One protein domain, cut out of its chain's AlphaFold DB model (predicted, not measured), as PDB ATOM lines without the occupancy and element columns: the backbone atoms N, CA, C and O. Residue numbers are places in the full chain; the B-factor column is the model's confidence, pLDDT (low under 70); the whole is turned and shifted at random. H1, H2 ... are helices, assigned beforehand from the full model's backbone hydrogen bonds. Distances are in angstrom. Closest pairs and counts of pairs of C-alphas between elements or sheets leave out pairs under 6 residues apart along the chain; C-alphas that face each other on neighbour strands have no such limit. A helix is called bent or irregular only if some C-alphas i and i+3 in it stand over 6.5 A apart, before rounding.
ATOM      1  N   LYS A  43     232.719 276.633 221.824       91.12
ATOM      2  CA  LYS A  43     233.920 277.453 221.978       91.12
ATOM      3  C   LYS A  43     233.553 278.706 222.760       91.12
ATOM      4  O   LYS A  43     232.555 279.341 222.432       91.12
ATOM      5  N   LEU A  44     234.395 279.109 223.711       90.56
ATOM      6  CA  LEU A  44     234.209 280.339 224.495       90.56
ATOM      7  C   LEU A  44     234.005 281.578 223.600       90.56
ATOM      8  O   LEU A  44     233.169 282.430 223.882       90.56
ATOM      9  N   ARG A  45     234.691 281.614 222.449       91.56
ATOM     10  CA  ARG A  45     234.547 282.641 221.401       91.56
ATOM     11  C   ARG A  45     233.102 282.850 220.927       91.56
ATOM     12  O   ARG A  45     232.755 283.933 220.468       91.56
ATOM     13  N   ASN A  46     232.239 281.841 221.040       91.38
ATOM     14  CA  ASN A  46     230.847 281.944 220.610       91.38
ATOM     15  C   ASN A  46     230.001 282.838 221.525       91.38
ATOM     16  O   ASN A  46     228.921 283.242 221.107       91.38
ATOM     17  N   PHE A  47     230.478 283.173 222.723       91.94
ATOM     18  CA  PHE A  47     229.750 283.996 223.693       91.94
ATOM     19  C   PHE A  47     230.185 285.459 223.699       91.94
ATOM     20  O   PHE A  47     229.722 286.236 224.527       91.94
ATOM     21  N   VAL A  48     231.074 285.845 222.786       93.94
ATOM     22  CA  VAL A  48     231.704 287.162 222.787       93.94
ATOM     23  C   VAL A  48     231.606 287.800 221.405       93.94
ATOM     24  O   VAL A  48     231.696 287.112 220.385       93.94
ATOM     25  N   ARG A  49     231.365 289.117 221.361       93.12
ATOM     26  CA  ARG A  49     231.052 289.846 220.123       93.12
ATOM     27  C   ARG A  49     232.263 290.052 219.209       93.12
ATOM     28  O   ARG A  49     232.105 289.930 217.997       93.12
ATOM     29  N   SER A  50     233.435 290.363 219.762       94.69
ATOM     30  CA  SER A  50     234.655 290.666 219.000       94.69
ATOM     31  C   SER A  50     235.859 289.844 219.462       94.69
ATOM     32  O   SER A  50     235.862 289.264 220.548       94.69
ATOM     33  N   GLU A  51     236.911 289.828 218.640       94.56
ATOM     34  CA  GLU A  51     238.180 289.180 218.992       94.56
ATOM     35  C   GLU A  51     238.867 289.861 220.179       94.56
ATOM     36  O   GLU A  51     239.400 289.188 221.053       94.56
ATOM     37  N   THR A  52     238.793 291.191 220.249       94.94
ATOM     38  CA  THR A  52     239.356 291.977 221.355       94.94
ATOM     39  C   THR A  52     238.668 291.667 222.681       94.94
ATOM     40  O   THR A  52     239.316 291.549 223.715       94.94
ATOM     41  N   ASP A  53     237.345 291.501 222.661       94.25
ATOM     42  CA  ASP A  53     236.590 291.115 223.847       94.25
ATOM     43  C   ASP A  53     236.943 289.675 224.260       94.25
ATOM     44  O   ASP A  53     236.999 289.365 225.449       94.25
ATOM     45  N   PHE A  54     237.214 288.791 223.290       94.50
ATOM     46  CA  PHE A  54     237.621 287.412 223.556       94.50
ATOM     47  C   PHE A  54     239.006 287.335 224.207       94.50
ATOM     48  O   PHE A  54     239.178 286.574 225.163       94.50
ATOM     49  N   THR A  55     239.981 288.122 223.737       95.19
ATOM     50  CA  THR A  55     241.312 288.186 224.360       95.19
ATOM     51  C   THR A  55     241.220 288.738 225.779       95.19
ATOM     52  O   THR A  55     241.727 288.106 226.696       95.19
ATOM     53  N   LEU A  56     240.469 289.826 225.989       94.88
ATOM     54  CA  LEU A  56     240.274 290.414 227.320       94.88
ATOM     55  C   LEU A  56     239.599 289.447 228.302       94.88
ATOM     56  O   LEU A  56     240.047 289.318 229.438       94.88
ATOM     57  N   LEU A  57     238.549 288.743 227.868       94.44
ATOM     58  CA  LEU A  57     237.894 287.726 228.692       94.44
ATOM     59  C   LEU A  57     238.858 286.583 229.032       94.44
ATOM     60  O   LEU A  57     238.870 286.103 230.160       94.44
ATOM     61  N   THR A  58     239.660 286.138 228.065       93.81
ATOM     62  CA  THR A  58     240.628 285.053 228.278       93.81
ATOM     63  C   THR A  58     241.719 285.471 229.264       93.81
ATOM     64  O   THR A  58     242.070 284.685 230.142       93.81
ATOM     65  N   ASP A  59     242.219 286.700 229.164       94.06
ATOM     66  CA  ASP A  59     243.221 287.245 230.080       94.06
ATOM     67  C   ASP A  59     242.665 287.377 231.503       94.06
ATOM     68  O   ASP A  59     243.306 286.928 232.455       94.06
ATOM     69  N   ASP A  60     241.444 287.904 231.651       93.44
ATOM     70  CA  ASP A  60     240.777 288.017 232.953       93.44
ATOM     71  C   ASP A  60     240.506 286.622 233.560       93.44
ATOM     72  O   ASP A  60     240.776 286.394 234.739       93.44
ATOM     73  N   LEU A  61     240.045 285.645 232.768       92.69
ATOM     74  CA  LEU A  61     239.848 284.268 233.244       92.69
ATOM     75  C   LEU A  61     241.167 283.612 233.674       92.69
ATOM     76  O   LEU A  61     241.211 283.000 234.738       92.69
ATOM     77  N   ASN A  62     242.250 283.766 232.909       91.56
ATOM     78  CA  ASN A  62     243.563 283.252 233.313       91.56
ATOM     79  C   ASN A  62     244.042 283.902 234.618       91.56
ATOM     80  O   ASN A  62     244.527 283.216 235.518       91.56
ATOM     81  N   LYS A  63     243.884 285.226 234.736       91.31
ATOM     82  CA  LYS A  63     244.329 285.993 235.904       91.31
ATOM     83  C   LYS A  63     243.562 285.605 237.170       91.31
ATOM     84  O   LYS A  63     244.182 285.408 238.213       91.31
ATOM     85  N   TYR A  64     242.235 285.495 237.095       89.50
ATOM     86  CA  TYR A  64     241.386 285.336 238.283       89.50
ATOM     87  C   TYR A  64     240.932 283.897 238.550       89.50
ATOM     88  O   TYR A  64     240.680 283.560 239.708       89.50
ATOM     89  N   CYS A  65     240.836 283.048 237.523       88.50
ATOM     90  CA  CYS A  65     240.269 281.699 237.640       88.50
ATOM     91  C   CYS A  65     241.301 280.571 237.586       88.50
ATOM     92  O   CYS A  65     241.022 279.494 238.102       88.50
ATOM     93  N   SER A  66     242.475 280.788 236.989       82.88
ATOM     94  CA  SER A  66     243.487 279.727 236.857       82.88
ATOM     95  C   SER A  66     244.497 279.694 238.014       82.88
ATOM     96  O   SER A  66     245.234 278.721 238.148       82.88
ATOM     97  N   SER A  67     244.538 280.721 238.872       79.06
ATOM     98  CA  SER A  67     245.441 280.751 240.031       79.06
ATOM     99  C   SER A  67     244.861 280.001 241.233       79.06
ATOM    100  O   SER A  67     243.759 280.314 241.706       79.06
ATOM    101  N   SER A  68     245.645 279.073 241.791       71.94
ATOM    102  CA  SER A  68     245.372 278.438 243.086       71.94
ATOM    103  C   SER A  68     245.320 279.452 244.227       71.94
ATOM    104  O   SER A  68     244.694 279.182 245.240       71.94
ATOM    105  N   ASP A  69     245.893 280.642 244.062       73.44
ATOM    106  CA  ASP A  69     245.936 281.672 245.107       73.44
ATOM    107  C   ASP A  69     244.791 282.685 244.981       73.44
ATOM    108  O   ASP A  69     244.736 283.687 245.697       73.44
ATOM    109  N   SER A  70     243.846 282.435 244.071       74.31
ATOM    110  CA  SER A  70     242.674 283.286 243.893       74.31
ATOM    111  C   SER A  70     241.886 283.431 245.199       74.31
ATOM    112  O   SER A  70     241.548 282.456 245.881       74.31
ATOM    113  N   VAL A  71     241.558 284.683 245.539       79.50
ATOM    114  CA  VAL A  71     240.684 285.015 246.668       79.50
ATOM    115  C   VAL A  71     239.375 284.235 246.516       79.50
ATOM    116  O   VAL A  71     238.820 284.157 245.419       79.50
ATOM    117  N   LYS A  72     238.840 283.694 247.621       77.75
ATOM    118  CA  LYS A  72     237.604 282.880 247.631       77.75
ATOM    119  C   LYS A  72     236.463 283.485 246.798       77.75
ATOM    120  O   LYS A  72     235.720 282.755 246.160       77.75
ATOM    121  N   GLN A  73     236.337 284.811 246.791       78.25
ATOM    122  CA  GLN A  73     235.309 285.538 246.040       78.25
ATOM    123  C   GLN A  73     235.431 285.333 244.523       78.25
ATOM    124  O   GLN A  73     234.427 285.085 243.857       78.25
ATOM    125  N   TYR A  74     236.653 285.366 243.989       84.50
ATOM    126  CA  TYR A  74     236.909 285.171 242.564       84.50
ATOM    127  C   TYR A  74     236.638 283.737 242.145       84.50
ATOM    128  O   TYR A  74     236.002 283.524 241.119       84.50
ATOM    129  N   ARG A  75     237.010 282.757 242.982       82.88
ATOM    130  CA  ARG A  75     236.686 281.348 242.719       82.88
ATOM    131  C   ARG A  75     235.192 281.171 242.493       82.88
ATOM    132  O   ARG A  75     234.795 280.602 241.483       82.88
ATOM    133  N   ILE A  76     234.362 281.712 243.385       81.62
ATOM    134  CA  ILE A  76     232.906 281.596 243.254       81.62
ATOM    135  C   ILE A  76     232.441 282.238 241.936       81.62
ATOM    136  O   ILE A  76     231.691 281.603 241.201       81.62
ATOM    137  N   LEU A  77     232.923 283.435 241.584       86.69
ATOM    138  CA  LEU A  77     232.590 284.070 240.301       86.69
ATOM    139  C   LEU A  77     232.981 283.188 239.096       86.69
ATOM    140  O   LEU A  77     232.180 282.999 238.183       86.69
ATOM    141  N   CYS A  78     234.170 282.590 239.113       89.69
ATOM    142  CA  CYS A  78     234.647 281.674 238.075       89.69
ATOM    143  C   CYS A  78     233.783 280.405 237.966       89.69
ATOM    144  O   CYS A  78     233.430 279.971 236.865       89.69
ATOM    145  N   HIS A  79     233.373 279.837 239.102       84.19
ATOM    146  CA  HIS A  79     232.426 278.722 239.153       84.19
ATOM    147  C   HIS A  79     231.066 279.098 238.551       84.19
ATOM    148  O   HIS A  79     230.486 278.325 237.793       84.19
ATOM    149  N   MET A  80     230.559 280.296 238.843       85.38
ATOM    150  CA  MET A  80     229.292 280.751 238.271       85.38
ATOM    151  C   MET A  80     229.389 280.946 236.755       85.38
ATOM    152  O   MET A  80     228.501 280.527 236.018       85.38
ATOM    153  N   ILE A  81     230.477 281.551 236.277       90.19
ATOM    154  CA  ILE A  81     230.696 281.777 234.845       90.19
ATOM    155  C   ILE A  81     230.828 280.452 234.100       90.19
ATOM    156  O   ILE A  81     230.190 280.275 233.064       90.19
ATOM    157  N   SER A  82     231.616 279.508 234.621       88.56
ATOM    158  CA  SER A  82     231.742 278.180 234.006       88.56
ATOM    159  C   SER A  82     230.396 277.465 233.917       88.56
ATOM    160  O   SER A  82     230.070 276.954 232.846       88.56
ATOM    161  N   TYR A  83     229.595 277.504 234.984       87.19
ATOM    162  CA  TYR A  83     228.255 276.921 235.002       87.19
ATOM    163  C   TYR A  83     227.329 277.531 233.940       87.19
ATOM    164  O   TYR A  83     226.726 276.807 233.146       87.19
ATOM    165  N   GLU A  84     227.219 278.861 233.895       89.38
ATOM    166  CA  GLU A  84     226.312 279.534 232.957       89.38
ATOM    167  C   GLU A  84     226.748 279.331 231.508       89.38
ATOM    168  O   GLU A  84     225.919 279.086 230.634       89.38
ATOM    169  N   LEU A  85     228.053 279.372 231.233       91.00
ATOM    170  CA  LEU A  85     228.546 279.100 229.889       91.00
ATOM    171  C   LEU A  85     228.319 277.635 229.497       91.00
ATOM    172  O   LEU A  85     227.977 277.366 228.351       91.00
ATOM    173  N   GLU A  86     228.468 276.685 230.420       88.88
ATOM    174  CA  GLU A  86     228.147 275.275 230.176       88.88
ATOM    175  C   GLU A  86     226.669 275.080 229.823       88.88
ATOM    176  O   GLU A  86     226.355 274.361 228.870       88.88
ATOM    177  N   LYS A  87     225.768 275.754 230.536       90.00
ATOM    178  CA  LYS A  87     224.341 275.771 230.210       90.00
ATOM    179  C   LYS A  87     224.083 276.388 228.842       90.00
ATOM    180  O   LYS A  87     223.411 275.784 228.011       90.00
ATOM    181  N   ALA A  88     224.714 277.520 228.557       91.25
ATOM    182  CA  ALA A  88     224.633 278.172 227.256       91.25
ATOM    183  C   ALA A  88     225.147 277.277 226.113       91.25
ATOM    184  O   ALA A  88     224.649 277.344 224.991       91.25
ATOM    185  N   CYS A  89     226.143 276.431 226.384       91.56
ATOM    186  CA  CYS A  89     226.677 275.466 225.426       91.56
ATOM    187  C   CYS A  89     225.713 274.328 225.102       91.56
ATOM    188  O   CYS A  89     225.761 273.817 223.981       91.56
ATOM    189  N   ALA A  90     224.910 273.906 226.081       91.12
ATOM    190  CA  ALA A  90     223.928 272.841 225.917       91.12
ATOM    191  C   ALA A  90     222.756 273.274 225.024       91.12
ATOM    192  O   ALA A  90     222.130 272.425 224.393       91.12
ATOM    193  N   LEU A  91     222.505 274.584 224.921       90.81
ATOM    194  CA  LEU A  91     221.496 275.137 224.027       90.81
ATOM    195  C   LEU A  91     221.892 274.953 222.549       90.81
ATOM    196  O   LEU A  91     223.068 275.152 222.179       90.81
ATOM    197  N   PRO A  92     220.920 274.618 221.680       90.19
ATOM    198  CA  PRO A  92     221.147 274.539 220.249       90.19
ATOM    199  C   PRO A  92     221.505 275.931 219.692       90.19
ATOM    200  O   PRO A  92     221.174 276.949 220.305       90.19
ATOM    201  N   PRO A  93     222.264 276.013 218.580       88.56
ATOM    202  CA  PRO A  93     222.909 277.256 218.142       88.56
ATOM    203  C   PRO A  93     221.968 278.443 217.908       88.56
ATOM    204  O   PRO A  93     222.386 279.585 218.085       88.56
ATOM    205  N   ASP A  94     220.733 278.164 217.513       88.94
ATOM    206  CA  ASP A  94     219.636 279.095 217.251       88.94
ATOM    207  C   ASP A  94     219.008 279.681 218.526       88.94
ATOM    208  O   ASP A  94     218.518 280.808 218.499       88.94
ATOM    209  N   LEU A  95     219.085 278.961 219.648       90.44
ATOM    210  CA  LEU A  95     218.584 279.400 220.957       90.44
ATOM    211  C   LEU A  95     219.686 279.937 221.876       90.44
ATOM    212  O   LEU A  95     219.440 280.261 223.038       90.44
ATOM    213  N   ARG A  96     220.924 280.040 221.383       89.00
ATOM    214  CA  ARG A  96     222.021 280.594 222.181       89.00
ATOM    215  C   ARG A  96     221.806 282.085 222.439       89.00
ATOM    216  O   ARG A  96     221.378 282.816 221.545       89.00
ATOM    217  N   PRO A  97     222.167 282.566 223.640       88.75
ATOM    218  CA  PRO A  97     221.998 283.966 223.983       88.75
ATOM    219  C   PRO A  97     222.817 284.861 223.050       88.75
ATOM    220  O   PRO A  97     223.956 284.543 222.690       88.75
ATOM    221  N   ALA A  98     222.260 286.025 222.713       90.00
ATOM    222  CA  ALA A  98     222.984 287.047 221.971       90.00
ATOM    223  C   ALA A  98     224.300 287.401 222.681       90.00
ATOM    224  O   ALA A  98     224.348 287.527 223.909       90.00
ATOM    225  N   LYS A  99     225.363 287.597 221.897       91.62
ATOM    226  CA  LYS A  99     226.725 287.847 222.385       91.62
ATOM    227  C   LYS A  99     226.809 289.213 223.086       91.62
ATOM    228  O   LYS A  99     226.666 290.234 222.407       91.62
ATOM    229  N   PRO A 100     227.024 289.286 224.413       88.44
ATOM    230  CA  PRO A 100     227.258 290.565 225.072       88.44
ATOM    231  C   PRO A 100     228.597 291.179 224.631       88.44
ATOM    232  O   PRO A 100     229.547 290.473 224.293       88.44
ATOM    233  N   LYS A 101     228.673 292.514 224.657       89.25
ATOM    234  CA  LYS A 101     229.947 293.244 224.600       89.25
ATOM    235  C   LYS A 101     230.635 293.103 225.958       89.25
ATOM    236  O   LYS A 101     229.990 293.355 226.979       89.25
ATOM    237  N   TYR A 102     231.897 292.682 225.970       86.25
ATOM    238  CA  TYR A 102     232.637 292.431 227.213       86.25
ATOM    239  C   TYR A 102     233.099 293.744 227.852       86.25
ATOM    240  O   TYR A 102     232.832 294.011 229.023       86.25
ATOM    241  N   ALA A 103     233.729 294.610 227.056       79.75
ATOM    242  CA  ALA A 103     234.169 295.925 227.497       79.75
ATOM    243  C   ALA A 103     233.025 296.948 227.391       79.75
ATOM    244  O   ALA A 103     232.834 297.597 226.359       79.75
ATOM    245  N   THR A 104     232.247 297.089 228.462       82.25
ATOM    246  CA  THR A 104     231.303 298.205 228.634       82.25
ATOM    247  C   THR A 104     231.678 299.061 229.833       82.25
ATOM    248  O   THR A 104     232.293 298.575 230.783       82.25
ATOM    249  N   ASN A 105     231.293 300.335 229.784       85.75
ATOM    250  CA  ASN A 105     231.583 301.330 230.817       85.75
ATOM    251  C   ASN A 105     230.515 301.362 231.927       85.75
ATOM    252  O   ASN A 105     230.463 302.315 232.696       85.75
ATOM    253  N   ASP A 106     229.679 300.323 232.023       84.81
ATOM    254  CA  ASP A 106     228.546 300.284 232.954       84.81
ATOM    255  C   ASP A 106     229.032 300.351 234.407       84.81
ATOM    256  O   ASP A 106     229.878 299.555 234.829       84.81
ATOM    257  N   SER A 107     228.510 301.277 235.203       88.06
ATOM    258  CA  SER A 107     228.887 301.389 236.614       88.06
ATOM    259  C   SER A 107     228.445 300.156 237.416       88.06
ATOM    260  O   SER A 107     227.516 299.441 237.034       88.06
ATOM    261  N   SER A 108     229.083 299.900 238.563       83.25
ATOM    262  CA  SER A 108     228.658 298.837 239.490       83.25
ATOM    263  C   SER A 108     227.179 298.968 239.875       83.25
ATOM    264  O   SER A 108     226.454 297.976 239.884       83.25
ATOM    265  N   ALA A 109     226.699 300.197 240.082       84.81
ATOM    266  CA  ALA A 109     225.296 300.486 240.370       84.81
ATOM    267  C   ALA A 109     224.355 300.114 239.211       84.81
ATOM    268  O   ALA A 109     223.288 299.546 239.445       84.81
ATOM    269  N   GLN A 110     224.746 300.379 237.960       86.38
ATOM    270  CA  GLN A 110     223.960 299.990 236.780       86.38
ATOM    271  C   GLN A 110     223.862 298.467 236.640       86.38
ATOM    272  O   GLN A 110     222.803 297.943 236.308       86.38
ATOM    273  N   ILE A 111     224.934 297.740 236.953       82.31
ATOM    274  CA  ILE A 111     224.929 296.270 236.924       82.31
ATOM    275  C   ILE A 111     224.025 295.729 238.032       82.31
ATOM    276  O   ILE A 111     223.158 294.898 237.773       82.31
ATOM    277  N   CYS A 112     224.191 296.231 239.259       82.81
ATOM    278  CA  CYS A 112     223.432 295.761 240.414       82.81
ATOM    279  C   CYS A 112     221.946 296.168 240.390       82.81
ATOM    280  O   CYS A 112     221.163 295.635 241.171       82.81
ATOM    281  N   SER A 113     221.538 297.077 239.504       81.88
ATOM    282  CA  SER A 113     220.132 297.468 239.319       81.88
ATOM    283  C   SER A 113     219.425 296.719 238.185       81.88
ATOM    284  O   SER A 113     218.231 296.926 237.972       81.88
ATOM    285  N   MET A 114     220.108 295.815 237.473       80.25
ATOM    286  CA  MET A 114     219.468 295.007 236.434       80.25
ATOM    287  C   MET A 114     218.353 294.130 237.029       80.25
ATOM    288  O   MET A 114     218.574 293.392 237.988       80.25
ATOM    289  N   LEU A 115     217.163 294.161 236.414       62.09
ATOM    290  CA  LEU A 115     215.919 293.512 236.879       62.09
ATOM    291  C   LEU A 115     216.040 292.004 237.191       62.09
ATOM    292  O   LEU A 115     215.245 291.468 237.955       62.09
ATOM    293  N   ASN A 116     217.071 291.329 236.677       68.06
ATOM    294  CA  ASN A 116     217.301 289.892 236.861       68.06
ATOM    295  C   ASN A 116     218.400 289.556 237.882       68.06
ATOM    296  O   ASN A 116     218.771 288.389 238.051       68.06
ATOM    297  N   LEU A 117     218.936 290.561 238.579       70.94
ATOM    298  CA  LEU A 117     219.981 290.360 239.576       70.94
ATOM    299  C   LEU A 117     219.459 289.593 240.790       70.94
ATOM    300  O   LEU A 117     220.140 288.699 241.284       70.94
ATOM    301  N   ASN A 118     218.239 289.897 241.242       70.19
ATOM    302  CA  ASN A 118     217.689 289.269 242.440       70.19
ATOM    303  C   ASN A 118     217.457 287.765 242.226       70.19
ATOM    304  O   ASN A 118     217.918 286.960 243.027       70.19
ATOM    305  N   ALA A 119     216.880 287.380 241.081       70.69
ATOM    306  CA  ALA A 119     216.730 285.976 240.693       70.69
ATOM    307  C   ALA A 119     218.089 285.266 240.553       70.69
ATOM    308  O   ALA A 119     218.242 284.110 240.941       70.69
ATOM    309  N   THR A 120     219.104 285.969 240.039       71.69
ATOM    310  CA  THR A 120     220.469 285.438 239.932       71.69
ATOM    311  C   THR A 120     221.100 285.210 241.290       71.69
ATOM    312  O   THR A 120     221.647 284.135 241.523       71.69
ATOM    313  N   ASN A 121     220.976 286.174 242.195       72.19
ATOM    314  CA  ASN A 121     221.491 286.062 243.548       72.19
ATOM    315  C   ASN A 121     220.770 284.953 244.314       72.19
ATOM    316  O   ASN A 121     221.439 284.124 244.919       72.19
ATOM    317  N   GLU A 122     219.441 284.886 244.271       74.81
ATOM    318  CA  GLU A 122     218.689 283.818 244.941       74.81
ATOM    319  C   GLU A 122     219.051 282.434 244.408       74.81
ATOM    320  O   GLU A 122     219.278 281.517 245.198       74.81
ATOM    321  N   TRP A 123     219.184 282.287 243.088       74.75
ATOM    322  CA  TRP A 123     219.630 281.035 242.484       74.75
ATOM    323  C   TRP A 123     221.029 280.632 242.976       74.75
ATOM    324  O   TRP A 123     221.229 279.492 243.406       74.75
ATOM    325  N   ILE A 124     221.974 281.580 242.979       70.31
ATOM    326  CA  ILE A 124     223.333 281.390 243.504       70.31
ATOM    327  C   ILE A 124     223.275 280.924 244.963       70.31
ATOM    328  O   ILE A 124     223.913 279.933 245.328       70.31
ATOM    329  N   TRP A 125     222.502 281.625 245.794       69.88
ATOM    330  CA  TRP A 125     222.382 281.337 247.218       69.88
ATOM    331  C   TRP A 125     221.799 279.964 247.466       69.88
ATOM    332  O   TRP A 125     222.416 279.201 248.198       69.88
ATOM    333  N   ASN A 126     220.691 279.622 246.809       73.44
ATOM    334  CA  ASN A 126     220.062 278.313 246.939       73.44
ATOM    335  C   ASN A 126     221.066 277.194 246.610       73.44
ATOM    336  O   ASN A 126     221.158 276.188 247.314       73.44
ATOM    337  N   ARG A 127     221.906 277.392 245.586       67.62
ATOM    338  CA  ARG A 127     222.944 276.418 245.229       67.62
ATOM    339  C   ARG A 127     224.063 276.306 246.262       67.62
ATOM    340  O   ARG A 127     224.480 275.191 246.574       67.62
ATOM    341  N   ILE A 128     224.535 277.429 246.797       66.19
ATOM    342  CA  ILE A 128     225.569 277.470 247.843       66.19
ATOM    343  C   ILE A 128     225.049 276.844 249.146       66.19
ATOM    344  O   ILE A 128     225.746 276.033 249.763       66.19
ATOM    345  N   THR A 129     223.826 277.187 249.560       66.88
ATOM    346  CA  THR A 129     223.227 276.719 250.817       66.88
ATOM    347  C   THR A 129     222.914 275.232 250.783       66.88
ATOM    348  O   THR A 129     223.176 274.544 251.770       66.88
ATOM    349  N   ASN A 130     222.424 274.712 249.652       62.56
ATOM    350  CA  ASN A 130     222.122 273.284 249.503       62.56
ATOM    351  C   ASN A 130     223.379 272.407 249.539       62.56
ATOM    352  O   ASN A 130     223.305 271.251 249.940       62.56
ATOM    353  N   ASN A 131     224.543 272.969 249.204       58.62
ATOM    354  CA  ASN A 131     225.828 272.276 249.279       58.62
ATOM    355  C   ASN A 131     226.518 272.432 250.653       58.62
ATOM    356  O   ASN A 131     227.705 272.145 250.789       58.62
ATOM    357  N   GLY A 132     225.812 272.913 251.684       55.84
ATOM    358  CA  GLY A 132     226.322 272.973 253.059       55.84
ATOM    359  C   GLY A 132     227.335 274.091 253.340       55.84
ATOM    360  O   GLY A 132     227.828 274.201 254.466       55.84
ATOM    361  N   GLN A 133     227.629 274.967 252.374       54.56
ATOM    362  CA  GLN A 133     228.556 276.080 252.577       54.56
ATOM    363  C   GLN A 133     227.853 277.296 253.196       54.56
ATOM    364  O   GLN A 133     227.444 278.230 252.516       54.56
ATOM    365  N   LYS A 134     227.758 277.321 254.530       53.97
ATOM    366  CA  LYS A 134     227.197 278.453 255.303       53.97
ATOM    367  C   LYS A 134     228.121 279.682 255.434       53.97
ATOM    368  O   LYS A 134     227.791 280.599 256.176       53.97
ATOM    369  N   GLN A 135     229.294 279.708 254.791       53.34
ATOM    370  CA  GLN A 135     230.338 280.708 255.098       53.34
ATOM    371  C   GLN A 135     230.339 281.971 254.230       53.34
ATOM    372  O   GLN A 135     231.087 282.907 254.521       53.34
ATOM    373  N   ILE A 136     229.526 282.047 253.178       55.31
ATOM    374  CA  ILE A 136     229.367 283.309 252.454       55.31
ATOM    375  C   ILE A 136     228.340 284.103 253.267       55.31
ATOM    376  O   ILE A 136     227.205 283.664 253.418       55.31
ATOM    377  N   GLY A 137     228.774 285.196 253.904       50.72
ATOM    378  CA  GLY A 137     227.930 286.014 254.786       50.72
ATOM    379  C   GLY A 137     226.603 286.389 254.119       50.72
ATOM    380  O   GLY A 137     226.600 286.830 252.973       50.72
ATOM    381  N   VAL A 138     225.511 286.175 254.852       44.19
ATOM    382  CA  VAL A 138     224.121 285.895 254.425       44.19
ATOM    383  C   VAL A 138     223.387 287.062 253.727       44.19
ATOM    384  O   VAL A 138     222.183 287.006 253.502       44.19
ATOM    385  N   ASP A 139     224.084 288.106 253.287       55.34
ATOM    386  CA  ASP A 139     223.429 289.284 252.719       55.34
ATOM    387  C   ASP A 139     223.452 289.240 251.188       55.34
ATOM    388  O   ASP A 139     224.374 289.726 250.528       55.34
ATOM    389  N   SER A 140     222.398 288.671 250.598       52.38
ATOM    390  CA  SER A 140     222.185 288.589 249.144       52.38
ATOM    391  C   SER A 140     222.189 289.941 248.429       52.38
ATOM    392  O   SER A 140     222.601 290.022 247.270       52.38
ATOM    393  N   LYS A 141     221.831 291.015 249.139       54.50
ATOM    394  CA  LYS A 141     221.929 292.402 248.659       54.50
ATOM    395  C   LYS A 141     223.376 292.864 248.453       54.50
ATOM    396  O   LYS A 141     223.620 293.759 247.652       54.50
ATOM    397  N   ASN A 142     224.338 292.212 249.106       64.94
ATOM    398  CA  ASN A 142     225.745 292.591 249.069       64.94
ATOM    399  C   ASN A 142     226.578 291.755 248.096       64.94
ATOM    400  O   ASN A 142     227.728 292.108 247.880       64.94
ATOM    401  N   LEU A 143     226.069 290.671 247.492       73.19
ATOM    402  CA  LEU A 143     226.913 289.828 246.633       73.19
ATOM    403  C   LEU A 143     227.353 290.566 245.364       73.19
ATOM    404  O   LEU A 143     228.540 290.570 245.053       73.19
ATOM    405  N   CYS A 144     226.422 291.238 244.678       81.44
ATOM    406  CA  CYS A 144     226.779 292.093 243.547       81.44
ATOM    407  C   CYS A 144     227.731 293.194 243.998       81.44
ATOM    408  O   CYS A 144     228.839 293.250 243.487       81.44
ATOM    409  N   ALA A 145     227.372 293.953 245.041       81.56
ATOM    410  CA  ALA A 145     228.223 295.011 245.582       81.56
ATOM    411  C   ALA A 145     229.639 294.521 245.926       81.56
ATOM    412  O   ALA A 145     230.604 295.197 245.599       81.56
ATOM    413  N   LYS A 146     229.776 293.327 246.511       81.25
ATOM    414  CA  LYS A 146     231.043 292.722 246.939       81.25
ATOM    415  C   LYS A 146     231.875 292.206 245.772       81.25
ATOM    416  O   LYS A 146     233.082 292.406 245.772       81.25
ATOM    417  N   ILE A 147     231.243 291.587 244.774       79.69
ATOM    418  CA  ILE A 147     231.923 291.155 243.546       79.69
ATOM    419  C   ILE A 147     232.336 292.377 242.710       79.69
ATOM    420  O   ILE A 147     233.404 292.379 242.115       79.69
ATOM    421  N   THR A 148     231.516 293.429 242.680       83.00
ATOM    422  CA  THR A 148     231.792 294.660 241.923       83.00
ATOM    423  C   THR A 148     232.603 295.697 242.698       83.00
ATOM    424  O   THR A 148     232.911 296.747 242.139       83.00
ATOM    425  N   ALA A 149     232.904 295.453 243.977       84.00
ATOM    426  CA  ALA A 149     233.686 296.370 244.809       84.00
ATOM    427  C   ALA A 149     235.112 296.504 244.278       84.00
ATOM    428  O   ALA A 149     235.721 297.566 244.377       84.00
ATOM    429  N   ASP A 150     235.621 295.418 243.707       85.12
ATOM    430  CA  ASP A 150     236.924 295.383 243.091       85.12
ATOM    431  C   ASP A 150     236.831 295.768 241.609       85.12
ATOM    432  O   ASP A 150     236.172 295.107 240.801       85.12
ATOM    433  N   THR A 151     237.512 296.853 241.243       84.38
ATOM    434  CA  THR A 151     237.562 297.362 239.866       84.38
ATOM    435  C   THR A 151     238.181 296.358 238.904       84.38
ATOM    436  O   THR A 151     237.827 296.335 237.725       84.38
ATOM    437  N   ASP A 152     239.072 295.513 239.416       84.06
ATOM    438  CA  ASP A 152     239.810 294.513 238.656       84.06
ATOM    439  C   ASP A 152     238.890 293.395 238.141       84.06
ATOM    440  O   ASP A 152     238.978 292.982 236.985       84.06
ATOM    441  N   THR A 153     237.938 292.952 238.965       86.12
ATOM    442  CA  THR A 153     236.981 291.892 238.600       86.12
ATOM    443  C   THR A 153     235.651 292.407 238.070       86.12
ATOM    444  O   THR A 153     234.827 291.629 237.581       86.12
ATOM    445  N   LEU A 154     235.466 293.727 238.063       89.19
ATOM    446  CA  LEU A 154     234.256 294.379 237.582       89.19
ATOM    447  C   LEU A 154     233.911 293.999 236.135       89.19
ATOM    448  O   LEU A 154     232.741 293.785 235.825       89.19
ATOM    449  N   ARG A 155     234.907 293.857 235.249       91.25
ATOM    450  CA  ARG A 155     234.679 293.416 233.855       91.25
ATOM    451  C   ARG A 155     234.115 291.999 233.782       91.25
ATOM    452  O   ARG A 155     233.137 291.751 233.079       91.25
ATOM    453  N   LEU A 156     234.695 291.091 234.557       91.38
ATOM    454  CA  LEU A 156     234.277 289.697 234.601       91.38
ATOM    455  C   LEU A 156     232.870 289.563 235.213       91.38
ATOM    456  O   LEU A 156     232.025 288.825 234.702       91.38
ATOM    457  N   ALA A 157     232.579 290.359 236.243       90.06
ATOM    458  CA  ALA A 157     231.254 290.462 236.842       90.06
ATOM    459  C   ALA A 157     230.207 291.005 235.853       90.06
ATOM    460  O   ALA A 157     229.128 290.424 235.723       90.06
ATOM    461  N   ARG A 158     230.526 292.074 235.103       89.69
ATOM    462  CA  ARG A 158     229.658 292.622 234.036       89.69
ATOM    463  C   ARG A 158     229.267 291.545 233.038       89.69
ATOM    464  O   ARG A 158     228.097 291.426 232.678       89.69
ATOM    465  N   PHE A 159     230.245 290.765 232.593       91.75
ATOM    466  CA  PHE A 159     230.008 289.684 231.649       91.75
ATOM    467  C   PHE A 159     229.050 288.636 232.213       91.75
ATOM    468  O   PHE A 159     228.061 288.304 231.558       91.75
ATOM    469  N   PHE A 160     229.292 288.183 233.445       91.31
ATOM    470  CA  PHE A 160     228.427 287.223 234.126       91.31
ATOM    471  C   PHE A 160     226.971 287.706 234.207       91.31
ATOM    472  O   PHE A 160     226.057 287.004 233.769       91.31
ATOM    473  N   TYR A 161     226.742 288.926 234.694       88.44
ATOM    474  CA  TYR A 161     225.384 289.452 234.863       88.44
ATOM    475  C   TYR A 161     224.662 289.734 233.539       88.44
ATOM    476  O   TYR A 161     223.434 289.742 233.508       88.44
ATOM    477  N   LYS A 162     225.390 289.905 232.430       89.25
ATOM    478  CA  LYS A 162     224.788 290.016 231.094       89.25
ATOM    479  C   LYS A 162     224.426 288.665 230.492       89.25
ATOM    480  O   LYS A 162     223.423 288.576 229.787       89.25
ATOM    481  N   ILE A 163     225.238 287.634 230.725       90.75
ATOM    482  CA  ILE A 163     225.025 286.323 230.109       90.75
ATOM    483  C   ILE A 163     224.023 285.474 230.894       90.75
ATOM    484  O   ILE A 163     223.129 284.899 230.279       90.75
ATOM    485  N   ALA A 164     224.099 285.458 232.228       89.44
ATOM    486  CA  ALA A 164     223.306 284.553 233.062       89.44
ATOM    487  C   ALA A 164     221.784 284.695 232.852       89.44
ATOM    488  O   ALA A 164     221.122 283.684 232.612       89.44
ATOM    489  N   PRO A 165     221.189 285.908 232.835       86.94
ATOM    490  CA  PRO A 165     219.754 286.039 232.590       86.94
ATOM    491  C   PRO A 165     219.345 285.532 231.203       86.94
ATOM    492  O   PRO A 165     218.301 284.905 231.054       86.94
ATOM    493  N   ARG A 166     220.186 285.761 230.186       89.38
ATOM    494  CA  ARG A 166     219.898 285.349 228.806       89.38
ATOM    495  C   ARG A 166     219.920 283.831 228.660       89.38
ATOM    496  O   ARG A 166     219.040 283.273 228.016       89.38
ATOM    497  N   VAL A 167     220.901 283.172 229.278       89.88
ATOM    498  CA  VAL A 167     221.014 281.706 229.286       89.88
ATOM    499  C   VAL A 167     219.791 281.076 229.940       89.88
ATOM    500  O   VAL A 167     219.207 280.149 229.390       89.88
ATOM    501  N   ARG A 168     219.360 281.611 231.082       87.50
ATOM    502  CA  ARG A 168     218.227 281.059 231.835       87.50
ATOM    503  C   ARG A 168     216.886 281.277 231.152       87.50
ATOM    504  O   ARG A 168     216.046 280.380 231.182       87.50
ATOM    505  N   ASN A 169     216.692 282.428 230.514       87.69
ATOM    506  CA  ASN A 169     215.490 282.677 229.722       87.69
ATOM    507  C   ASN A 169     215.401 281.701 228.538       87.69
ATOM    508  O   ASN A 169     214.324 281.180 228.247       87.69
ATOM    509  N   ALA A 170     216.534 281.396 227.899       87.62
ATOM    510  CA  ALA A 170     216.592 280.409 226.827       87.62
ATOM    511  C   ALA A 170     216.349 278.968 227.328       87.62
ATOM    512  O   ALA A 170     215.576 278.247 226.704       87.62
ATOM    513  N   ASP A 171     216.920 278.570 228.475       83.81
ATOM    514  CA  ASP A 171     216.684 277.246 229.099       83.81
ATOM    515  C   ASP A 171     215.197 277.071 229.478       83.81
ATOM    516  O   ASP A 171     214.583 276.042 229.205       83.81
ATOM    517  N   SER A 172     214.573 278.125 230.020       85.25
ATOM    518  CA  SER A 172     213.146 278.119 230.385       85.25
ATOM    519  C   SER A 172     212.231 278.000 229.164       85.25
ATOM    520  O   SER A 172     211.210 277.316 229.220       85.25
ATOM    521  N   SER A 173     212.610 278.624 228.043       83.50
ATOM    522  CA  SER A 173     211.837 278.560 226.796       83.50
ATOM    523  C   SER A 173     211.796 277.138 226.225       83.50
ATOM    524  O   SER A 173     210.765 276.727 225.707       83.50
ATOM    525  N   GLN A 174     212.865 276.349 226.396       78.38
ATOM    526  CA  GLN A 174     212.879 274.944 225.967       78.38
ATOM    527  C   GLN A 174     212.003 274.029 226.827       78.38
ATOM    528  O   GLN A 174     211.502 273.022 226.334       78.38
ATOM    529  N   GLN A 175     211.813 274.351 228.109       72.31
ATOM    530  CA  GLN A 175     210.958 273.554 228.997       72.31
ATOM    531  C   GLN A 175     209.463 273.829 228.795       72.31
ATOM    532  O   GLN A 175     208.646 272.984 229.153       72.31
TER     533      GLN A 175
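This is residues 43 to 175 of the 328 residues of the protein "Hypothetical protein" of Rotaria sp. Silwood2 (UniProt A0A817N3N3). Two long helices, H3 and the bent H7, run the same way slantwise to each other through the body, with H2 over one side of the pair and H5 crossing on the opposite side. The short helices H4 and H6 lie beside the first arm of H7, H1 sits at the corner of H2, and H7b runs on away from the middle. The printed part has 133 residues with seven named helices, H1 to H7 in order, and no named strand; the class is all helix. It is compact and rounded, with a radius of gyration of the C-alphas of 14.4 A and spans of 39 by 35 by 29 A.

Begin with H7, residues 154 to 175, the hub, which touches most other helices. By its hydrogen bonds it was assigned as one helix, but it is bent: C-alphas 162 and 165 are 6.6 A apart. Its arms, H7a, residues 154 to 162, and H7b, residues 165 to 175, stand at a shallow tilt of 25 degrees. H7b touches residues 84 to 88 of H3, residues 72 to 90, the same way at a steep tilt of 40 degrees; their closest C-alphas, of Ala 88 and Val 167, are 5.5 A apart. H2, residues 51 to 65, touches H3 with residues 61 to 65 alone, opposite ways at a steep tilt of 47 degrees, closest at the C-alphas of Cys 65 and Cys 78, 5.6 A. The helix packing is mostly crossed: of the 5 pairs of helices of six or more residues that touch, leaving out any that touch only at the corner or at their ends, 0 are at a shallow tilt. H4, residues 108 to 112, only just touches H7a, with 3 pairs of C-alphas within 8 A, closest at Ile 111 and Arg 158, 6.6 A. H6, residues 141 to 147, is irregular, with C-alphas 141 and 144 7.1 A apart; it only just touches H4, with 3 pairs within 8 A, closest at the C-alphas of Cys 112 and Cys 144, 5.9 A. H5, residues 117 to 130, is close to H3 but not clearly touching, about perpendicular at 76 degrees, with the C-alphas of Met 80 and Ile 124 closest at 8.0 A. H1, residues 44 to 47, and H2 only just touch, only at the corner, with 3 pairs within 8 A; Arg 45 and Phe 54 have the closest C-alphas, 6.1 A. H1 is apart from H5. Every O i to N i+4 pair is within hydrogen-bond range in H2, H3, H4, H5, H7a and H7b, and 2 of 3 are in H6; H1 is too short for such a pair.

Find C-alpha 154 at (234.256, 294.379, 237.582); from there H7a runs 12.3 A, and H7b runs 15.7 A to C-alpha 175 at (210.958, 273.554, 228.997). H3 measures 27.6 A from C-alpha 72 at (237.604, 282.880, 247.631), H2 20.2 A and H5 19.9 A.

The C-alphas farthest apart, of Glu 51 and Gly 132, are 39.5 A apart. The printed part has no cut, and the link from H3 to H4, residues 91 to 107, is long. The mean pLDDT of the printed part is 82.1; look for values under 70 at residues 115 to 116, 125 and 127 to 142.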